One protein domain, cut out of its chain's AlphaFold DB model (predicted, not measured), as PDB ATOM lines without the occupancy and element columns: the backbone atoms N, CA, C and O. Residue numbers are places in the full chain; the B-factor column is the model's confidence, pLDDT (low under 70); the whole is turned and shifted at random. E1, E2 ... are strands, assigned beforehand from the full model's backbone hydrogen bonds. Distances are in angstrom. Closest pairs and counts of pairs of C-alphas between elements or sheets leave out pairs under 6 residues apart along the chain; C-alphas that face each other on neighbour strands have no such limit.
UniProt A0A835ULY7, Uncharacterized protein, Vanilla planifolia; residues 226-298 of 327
ATOM      1  N   PHE A 226     132.233 109.699 143.602       90.25
ATOM      2  CA  PHE A 226     131.528 109.124 144.748       90.25
ATOM      3  C   PHE A 226     130.485 110.088 145.309       90.25
ATOM      4  O   PHE A 226     130.644 111.310 145.272       90.25
ATOM      5  N   VAL A 227     129.418 109.531 145.883       91.00
ATOM      6  CA  VAL A 227     128.401 110.321 146.584       91.00
ATOM      7  C   VAL A 227     129.044 111.082 147.744       91.00
ATOM      8  O   VAL A 227     129.853 110.549 148.502       91.00
ATOM      9  N   GLY A 228     128.683 112.354 147.871       90.56
ATOM     10  CA  GLY A 228     129.218 113.277 148.859       90.56
ATOM     11  C   GLY A 228     130.453 114.056 148.409       90.56
ATOM     12  O   GLY A 228     130.831 115.004 149.098       90.56
ATOM     13  N   GLN A 229     131.049 113.708 147.266       91.56
ATOM     14  CA  GLN A 229     132.171 114.437 146.683       91.56
ATOM     15  C   GLN A 229     131.731 115.822 146.200       91.56
ATOM     16  O   GLN A 229     130.621 115.993 145.700       91.56
ATOM     17  N   PHE A 230     132.604 116.817 146.346       93.19
ATOM     18  CA  PHE A 230     132.357 118.156 145.819       93.19
ATOM     19  C   PHE A 230     132.964 118.304 144.430       93.19
ATOM     20  O   PHE A 230     134.083 117.849 144.191       93.19
ATOM     21  N   LEU A 231     132.227 118.955 143.537       93.81
ATOM     22  CA  LEU A 231     132.559 119.102 142.127       93.81
ATOM     23  C   LEU A 231     132.478 120.555 141.683       93.81
ATOM     24  O   LEU A 231     131.696 121.348 142.215       93.81
ATOM     25  N   ARG A 232     133.248 120.877 140.651       92.94
ATOM     26  CA  ARG A 232     133.160 122.128 139.901       92.94
ATOM     27  C   ARG A 232     133.233 121.808 138.409       92.94
ATOM     28  O   ARG A 232     133.904 120.851 138.032       92.94
ATOM     29  N   ILE A 233     132.578 122.609 137.571       94.31
ATOM     30  CA  ILE A 233     132.810 122.588 136.120       94.31
ATOM     31  C   ILE A 233     134.286 122.917 135.849       94.31
ATOM     32  O   ILE A 233     134.837 123.849 136.447       94.31
ATOM     33  N   LYS A 234     134.932 122.157 134.965       93.25
ATOM     34  CA  LYS A 234     136.323 122.403 134.577       93.25
ATOM     35  C   LYS A 234     136.472 123.783 133.937       93.25
ATOM     36  O   LYS A 234     135.584 124.265 133.240       93.25
ATOM     37  N   SER A 235     137.632 124.408 134.113       88.94
ATOM     38  CA  SER A 235     137.894 125.750 133.572       88.94
ATOM     39  C   SER A 235     137.881 125.821 132.042       88.94
ATOM     40  O   SER A 235     137.655 126.893 131.491       88.94
ATOM     41  N   ASN A 236     138.130 124.704 131.354       89.44
ATOM     42  CA  ASN A 236     138.106 124.609 129.894       89.44
ATOM     43  C   ASN A 236     136.707 124.321 129.319       89.44
ATOM     44  O   ASN A 236     136.578 124.181 128.106       89.44
ATOM     45  N   VAL A 237     135.672 124.228 130.159       90.88
ATOM     46  CA  VAL A 237     134.285 124.014 129.728       90.88
ATOM     47  C   VAL A 237     133.535 125.342 129.788       90.88
ATOM     48  O   VAL A 237     133.238 125.870 130.863       90.88
ATOM     49  N   SER A 238     133.223 125.892 128.616       86.12
ATOM     50  CA  SER A 238     132.465 127.142 128.481       86.12
ATOM     51  C   SER A 238     130.953 126.922 128.415       86.12
ATOM     52  O   SER A 238     130.196 127.752 128.915       86.12
ATOM     53  N   CYS A 239     130.525 125.810 127.815       87.50
ATOM     54  CA  CYS A 239     129.125 125.470 127.575       87.50
ATOM     55  C   CYS A 239     128.872 124.037 128.064       87.50
ATOM     56  O   CYS A 239     129.006 123.111 127.264       87.50
ATOM     57  N   PRO A 240     128.586 123.836 129.363       91.69
ATOM     58  CA  PRO A 240     128.310 122.505 129.885       91.69
ATOM     59  C   PRO A 240     127.045 121.918 129.250       91.69
ATOM     60  O   PRO A 240     126.109 122.649 128.918       91.69
ATOM     61  N   ARG A 241     127.001 120.590 129.110       91.81
ATOM     62  CA  ARG A 241     125.854 119.846 128.564       91.81
ATOM     63  C   ARG A 241     124.570 120.084 129.353       91.81
ATOM     64  O   ARG A 241     123.482 120.070 128.781       91.81
ATOM     65  N   PHE A 242     124.700 120.245 130.664       92.25
ATOM     66  CA  PHE A 242     123.590 120.506 131.569       92.25
ATOM     67  C   PHE A 242     123.730 121.885 132.194       92.25
ATOM     68  O   PHE A 242     124.841 122.358 132.446       92.25
ATOM     69  N   ASP A 243     122.588 122.496 132.499       90.88
ATOM     70  CA  ASP A 243     122.558 123.766 133.205       90.88
ATOM     71  C   ASP A 243     123.318 123.656 134.524       90.88
ATOM     72  O   ASP A 243     123.040 122.796 135.366       90.88
ATOM     73  N   TRP A 244     124.270 124.567 134.712       91.75
ATOM     74  CA  TRP A 244     125.046 124.642 135.933       91.75
ATOM     75  C   TRP A 244     124.897 126.004 136.595       91.75
ATOM     76  O   TRP A 244     124.924 127.042 135.924       91.75
ATOM     77  N   PRO A 245     124.784 126.057 137.924       89.62
ATOM     78  CA  PRO A 245     124.611 127.332 138.570       89.62
ATOM     79  C   PRO A 245     125.880 128.197 138.621       89.62
ATOM     80  O   PRO A 245     126.988 127.714 138.865       89.62
ATOM     81  N   ARG A 246     125.709 129.512 138.432       86.62
ATOM     82  CA  ARG A 246     126.789 130.517 138.483       86.62
ATOM     83  C   ARG A 246     126.696 131.393 139.727       86.62
ATOM     84  O   ARG A 246     125.606 131.788 140.140       86.62
ATOM     85  N   LYS A 247     127.858 131.755 140.273       82.81
ATOM     86  CA  LYS A 247     128.008 132.770 141.321       82.81
ATOM     87  C   LYS A 247     127.739 134.156 140.742       82.81
ATOM     88  O   LYS A 247     127.973 134.404 139.562       82.81
ATOM     89  N   LYS A 248     127.413 135.118 141.613       75.69
ATOM     90  CA  LYS A 248     127.276 136.544 141.244       75.69
ATOM     91  C   LYS A 248     128.518 137.131 140.548       75.69
ATOM     92  O   LYS A 248     128.392 138.089 139.801       75.69
ATOM     93  N   ARG A 249     129.708 136.567 140.797       73.19
ATOM     94  CA  ARG A 249     130.986 136.974 140.181       73.19
ATOM     95  C   ARG A 249     131.277 136.302 138.827       73.19
ATOM     96  O   ARG A 249     132.334 136.544 138.268       73.19
ATOM     97  N   GLY A 250     130.369 135.471 138.310       74.88
ATOM     98  CA  GLY A 250     130.497 134.808 137.005       74.88
ATOM     99  C   GLY A 250     131.094 133.397 137.042       74.88
ATOM    100  O   GLY A 250     130.880 132.638 136.094       74.88
ATOM    101  N   ASP A 251     131.767 133.002 138.124       82.62
ATOM    102  CA  ASP A 251     132.326 131.649 138.269       82.62
ATOM    103  C   ASP A 251     131.239 130.583 138.454       82.62
ATOM    104  O   ASP A 251     130.213 130.829 139.095       82.62
ATOM    105  N   TRP A 252     131.500 129.365 137.977       86.62
ATOM    106  CA  TRP A 252     130.666 128.203 138.279       86.62
ATOM    107  C   TRP A 252     130.649 127.904 139.785       86.62
ATOM    108  O   TRP A 252     131.666 128.000 140.485       86.62
ATOM    109  N   GLU A 253     129.478 127.552 140.312       90.19
ATOM    110  CA  GLU A 253     129.349 127.137 141.706       90.19
ATOM    111  C   GLU A 253     129.925 125.743 141.950       90.19
ATOM    112  O   GLU A 253     129.995 124.904 141.054       90.19
ATOM    113  N   THR A 254     130.351 125.502 143.190       92.06
ATOM    114  CA  THR A 254     130.783 124.178 143.636       92.06
ATOM    115  C   THR A 254     129.570 123.445 144.187       92.06
ATOM    116  O   THR A 254     128.936 123.927 145.125       92.06
ATOM    117  N   GLY A 255     129.260 122.293 143.605       92.75
ATOM    118  CA  GLY A 255     128.154 121.440 144.027       92.75
ATOM    119  C   GLY A 255     128.643 120.186 144.747       92.75
ATOM    120  O   GLY A 255     129.834 119.878 144.732       92.75
ATOM    121  N   LYS A 256     127.727 119.461 145.389       93.19
ATOM    122  CA  LYS A 256     127.978 118.181 146.061       93.19
ATOM    123  C   LYS A 256     127.203 117.067 145.363       93.19
ATOM    124  O   LYS A 256     125.996 117.193 145.177       93.19
ATOM    125  N   VAL A 257     127.873 115.972 145.014       93.94
ATOM    126  CA  VAL A 257     127.223 114.782 144.443       93.94
ATOM    127  C   VAL A 257     126.265 114.200 145.477       93.94
ATOM    128  O   VAL A 257     126.695 113.822 146.568       93.94
ATOM    129  N   CYS A 258     124.982 114.101 145.145       91.94
ATOM    130  CA  CYS A 258     123.990 113.410 145.969       91.94
ATOM    131  C   CYS A 258     123.652 112.018 145.421       91.94
ATOM    132  O   CYS A 258     123.356 111.121 146.205       91.94
ATOM    133  N   GLN A 259     123.759 111.815 144.107       91.88
ATOM    134  CA  GLN A 259     123.482 110.537 143.458       91.88
ATOM    135  C   GLN A 259     124.339 110.375 142.197       91.88
ATOM    136  O   GLN A 259     124.718 111.351 141.552       91.88
ATOM    137  N   ILE A 260     124.638 109.124 141.853       92.12
ATOM    138  CA  ILE A 260     125.297 108.737 140.604       92.12
ATOM    139  C   ILE A 260     124.336 107.816 139.863       92.12
ATOM    140  O   ILE A 260     123.916 106.793 140.409       92.12
ATOM    141  N   LEU A 261     123.967 108.191 138.643       92.38
ATOM    142  CA  LEU A 261     123.094 107.390 137.798       92.38
ATOM    143  C   LEU A 261     123.880 106.241 137.137       92.38
ATOM    144  O   LEU A 261     125.087 106.360 136.925       92.38
ATOM    145  N   PRO A 262     123.219 105.127 136.766       90.44
ATOM    146  CA  PRO A 262     123.851 103.984 136.100       90.44
ATOM    147  C   PRO A 262     124.610 104.294 134.803       90.44
ATOM    148  O   PRO A 262     125.462 103.503 134.419       90.44
ATOM    149  N   ASN A 263     124.335 105.417 134.135       91.75
ATOM    150  CA  ASN A 263     125.074 105.885 132.953       91.75
ATOM    151  C   ASN A 263     126.244 106.832 133.276       91.75
ATOM    152  O   ASN A 263     126.797 107.460 132.379       91.75
ATOM    153  N   GLY A 264     126.589 106.984 134.557       93.25
ATOM    154  CA  GLY A 264     127.647 107.878 135.025       93.25
ATOM    155  C   GLY A 264     127.222 109.337 135.197       93.25
ATOM    156  O   GLY A 264     128.014 110.123 135.713       93.25
ATOM    157  N   CYS A 265     125.991 109.713 134.826       94.62
ATOM    158  CA  CYS A 265     125.488 111.066 135.054       94.62
ATOM    159  C   CYS A 265     125.424 111.369 136.557       94.62
ATOM    160  O   CYS A 265     124.958 110.555 137.362       94.62
ATOM    161  N   LEU A 266     125.908 112.548 136.933       95.12
ATOM    162  CA  LEU A 266     126.033 112.960 138.323       95.12
ATOM    163  C   LEU A 266     124.853 113.853 138.686       95.12
ATOM    164  O   LEU A 266     124.592 114.837 138.004       95.12
ATOM    165  N   VAL A 267     124.164 113.536 139.778       94.06
ATOM    166  CA  VAL A 267     123.135 114.407 140.349       94.06
ATOM    167  C   VAL A 267     123.773 115.206 141.476       94.06
ATOM    168  O   VAL A 267     124.383 114.645 142.394       94.06
ATOM    169  N   VAL A 268     123.661 116.524 141.388       93.94
ATOM    170  CA  VAL A 268     124.415 117.466 142.207       93.94
ATOM    171  C   VAL A 268     123.479 118.455 142.883       93.94
ATOM    172  O   VAL A 268     122.601 119.041 142.252       93.94
ATOM    173  N   THR A 269     123.695 118.675 144.176       92.75
ATOM    174  CA  THR A 269     122.993 119.691 144.966       92.75
ATOM    175  C   THR A 269     123.937 120.803 145.402       92.75
ATOM    176  O   THR A 269     125.152 120.622 145.519       92.75
ATOM    177  N   PHE A 270     123.371 121.982 145.659       90.69
ATOM    178  CA  PHE A 270     124.117 123.187 146.022       90.69
ATOM    179  C   PHE A 270     123.668 123.655 147.408       90.69
ATOM    180  O   PHE A 270     122.820 124.538 147.509       90.69
ATOM    181  N   PRO A 271     124.218 123.080 148.496       76.38
ATOM    182  CA  PRO A 271     123.731 123.325 149.858       76.38
ATOM    183  C   PRO A 271     123.857 124.788 150.319       76.38
ATOM    184  O   PRO A 271     123.246 125.171 151.308       76.38
ATOM    185  N   GLY A 272     124.642 125.614 149.619       72.94
ATOM    186  CA  GLY A 272     124.764 127.050 149.887       72.94
ATOM    187  C   GLY A 272     123.682 127.923 149.238       72.94
ATOM    188  O   GLY A 272     123.704 129.138 149.434       72.94
ATOM    189  N   ARG A 273     122.761 127.348 148.453       73.88
ATOM    190  CA  ARG A 273     121.659 128.083 147.825       73.88
ATOM    191  C   ARG A 273     120.397 127.959 148.658       73.88
ATOM    192  O   ARG A 273     119.913 126.862 148.903       73.88
ATOM    193  N   LEU A 274     119.849 129.103 149.050       65.19
ATOM    194  CA  LEU A 274     118.525 129.172 149.653       65.19
ATOM    195  C   LEU A 274     117.482 128.865 148.572       65.19
ATOM    196  O   LEU A 274     117.323 129.637 147.627       65.19
ATOM    197  N   SER A 275     116.788 127.742 148.709       60.88
ATOM    198  CA  SER A 275     115.599 127.392 147.936       60.88
ATOM    199  C   SER A 275     114.399 127.333 148.875       60.88
ATOM    200  O   SER A 275     114.487 126.769 149.964       60.88
ATOM    201  N   PHE A 276     113.268 127.904 148.463       54.03
ATOM    202  CA  PHE A 276     111.999 127.684 149.152       54.03
ATOM    203  C   PHE A 276     111.442 126.329 148.693       54.03
ATOM    204  O   PHE A 276     111.004 126.209 147.552       54.03
ATOM    205  N   GLY A 277     111.507 125.308 149.554       65.75
ATOM    206  CA  GLY A 277     111.093 123.932 149.241       65.75
ATOM    207  C   GLY A 277     112.269 122.967 149.058       65.75
ATOM    208  O   GLY A 277     113.351 123.185 149.605       65.75
ATOM    209  N   GLU A 278     112.055 121.881 148.309       61.78
ATOM    210  CA  GLU A 278     113.105 120.903 147.998       61.78
ATOM    211  C   GLU A 278     114.229 121.568 147.187       61.78
ATOM    212  O   GLU A 278     113.977 122.311 146.235       61.78
ATOM    213  N   ALA A 279     115.483 121.351 147.597       66.50
ATOM    214  CA  ALA A 279     116.617 121.979 146.933       66.50
ATOM    215  C   ALA A 279     116.741 121.461 145.493       66.50
ATOM    216  O   ALA A 279     116.782 120.244 145.298       66.50
ATOM    217  N   PRO A 280     116.838 122.348 144.483       78.69
ATOM    218  CA  PRO A 280     116.958 121.908 143.104       78.69
ATOM    219  C   PRO A 280     118.235 121.081 142.943       78.69
ATOM    220  O   PRO A 280     119.324 121.487 143.368       78.69
ATOM    221  N   SER A 281     118.081 119.910 142.333       87.12
ATOM    222  CA  SER A 281     119.197 119.088 141.888       87.12
ATOM    223  C   SER A 281     119.498 119.376 140.422       87.12
ATOM    224  O   SER A 281     118.603 119.667 139.630       87.12
ATOM    225  N   PHE A 282     120.778 119.326 140.075       91.81
ATOM    226  CA  PHE A 282     121.282 119.571 138.729       91.81
ATOM    227  C   PHE A 282     122.020 118.334 138.243       91.81
ATOM    228  O   PHE A 282     122.643 117.623 139.034       91.81
ATOM    229  N   LEU A 283     121.951 118.082 136.943       94.25
ATOM    230  CA  LEU A 283     122.725 117.024 136.311       94.25
ATOM    231  C   LEU A 283     124.117 117.547 135.949       94.25
ATOM    232  O   LEU A 283     124.297 118.731 135.676       94.25
ATOM    233  N   ALA A 284     125.101 116.658 135.943       94.88
ATOM    234  CA  ALA A 284     126.456 116.941 135.500       94.88
ATOM    235  C   ALA A 284     126.975 115.805 134.624       94.88
ATOM    236  O   ALA A 284     126.855 114.623 134.966       94.88
ATOM    237  N   ASP A 285     127.605 116.191 133.517       95.31
ATOM    238  CA  ASP A 285     128.390 115.280 132.701       95.31
ATOM    239  C   ASP A 285     129.719 115.001 133.430       95.31
ATOM    240  O   ASP A 285     130.464 115.943 133.730       95.31
ATOM    241  N   PRO A 286     130.050 113.733 133.736       95.38
ATOM    242  CA  PRO A 286     131.274 113.392 134.460       95.38
ATOM    243  C   PRO A 286     132.562 113.814 133.732       95.38
ATOM    244  O   PRO A 286     133.608 113.952 134.375       95.38
ATOM    245  N   SER A 287     132.502 114.035 132.415       94.38
ATOM    246  CA  SER A 287     133.634 114.502 131.609       94.38
ATOM    247  C   SER A 287     133.885 116.011 131.708       94.38
ATOM    248  O   SER A 287     135.018 116.449 131.490       94.38
ATOM    249  N   GLU A 288     132.882 116.795 132.107       94.69
ATOM    250  CA  GLU A 288     132.926 118.265 132.154       94.69
ATOM    251  C   GLU A 288     133.249 118.818 133.546       94.69
ATOM    252  O   GLU A 288     133.538 120.006 133.705       94.69
ATOM    253  N   VAL A 289     133.219 117.962 134.563       95.06
ATOM    254  CA  VAL A 289     133.459 118.328 135.961       95.06
ATOM    255  C   VAL A 289     134.782 117.784 136.472       95.06
ATOM    256  O   VAL A 289     135.360 116.849 135.924       95.06
ATOM    257  N   GLU A 290     135.270 118.387 137.545       93.75
ATOM    258  CA  GLU A 290     136.430 117.931 138.295       93.75
ATOM    259  C   GLU A 290     136.125 117.901 139.794       93.75
ATOM    260  O   GLU A 290     135.332 118.692 140.317       93.75
ATOM    261  N   ALA A 291     136.775 116.974 140.495       92.00
ATOM    262  CA  ALA A 291     136.683 116.865 141.939       92.00
ATOM    263  C   ALA A 291     137.417 118.010 142.641       92.00
ATOM    264  O   ALA A 291     138.589 118.272 142.378       92.00
ATOM    265  N   VAL A 292     136.754 118.641 143.606       88.50
ATOM    266  CA  VAL A 292     137.370 119.649 144.468       88.50
ATOM    267  C   VAL A 292     138.004 118.958 145.671       88.50
ATOM    268  O   VAL A 292     137.312 118.376 146.508       88.50
ATOM    269  N   CYS A 293     139.330 119.045 145.781       78.25
ATOM    270  CA  CYS A 293     140.051 118.644 146.983       78.25
ATOM    271  C   CYS A 293     140.200 119.848 147.922       78.25
ATOM    272  O   CYS A 293     140.846 120.836 147.583       78.25
ATOM    273  N   PHE A 294     139.622 119.776 149.122       65.56
ATOM    274  CA  PHE A 294     139.761 120.851 150.116       65.56
ATOM    275  C   PHE A 294     141.079 120.792 150.898       65.56
ATOM    276  O   PHE A 294     141.408 121.750 151.588       65.56
ATOM    277  N   ALA A 295     141.854 119.706 150.772       57.69
ATOM    278  CA  ALA A 295     143.152 119.572 151.436       57.69
ATOM    279  C   ALA A 295     144.234 120.488 150.832       57.69
ATOM    280  O   ALA A 295     145.220 120.783 151.496       57.69
ATOM    281  N   SER A 296     144.039 120.969 149.600       45.75
ATOM    282  CA  SER A 296     144.954 121.888 148.912       45.75
ATOM    283  C   SER A 296     144.526 123.361 148.994       45.75
ATOM    284  O   SER A 296     145.069 124.196 148.275       45.75
ATOM    285  N   TYR A 297     143.547 123.707 149.842       42.59
ATOM    286  CA  TYR A 297     143.189 125.102 150.105       42.59
ATOM    287  C   TYR A 297     144.003 125.657 151.282       42.59
ATOM    288  O   TYR A 297     143.600 125.556 152.440       42.59
ATOM    289  N   ASP A 298     145.084 126.371 150.962       45.84
ATOM    290  CA  ASP A 298     145.891 127.195 151.889       45.84
ATOM    291  C   ASP A 298     145.065 128.264 152.654       45.84
ATOM    292  O   ASP A 298     145.531 128.923 153.584       45.84
TER     293      ASP A 298
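This is residues 226 to 298 of the 327 residues of an uncharacterized protein of Vanilla planifolia (UniProt A0A835ULY7). Little regular structure is present: one small sheet of five short strands, curled like part of a barrel, with long loops running from E1 to E2 and from E3 to E4. The printed part has 73 residues, 21 of them in the five strands E1 to E5, and no named helix: all strand. The sheet's order is E4 E3 E2 E1 E5, all antiparallel. It is compact, radius of gyration of the C-alphas 12.1 A, spans 33 by 29 by 27 A.

E2, residues 255 to 260, is 13.5 A long. E1 is residues 230 to 233, from C-alpha 230 at (132.357, 118.156, 145.819). E3 is 266 to 269, E4 281 to 284, and E5 289 to 291, ending at (136.683, 116.865, 141.939).

E1 to E4 form a meander, each strand the antiparallel neighbour of the one before. Within hydrogen-bond range are N 231 and O 255, 2.8 A; N 256 and O 269, 2.8 A; N 268 and O 282, 2.8 A; and, between E1 and E5, N 290 and O 232, 2.9 A.

The printed part has no cut. Residues 274 to 279 and 294 to 298 are under pLDDT 70.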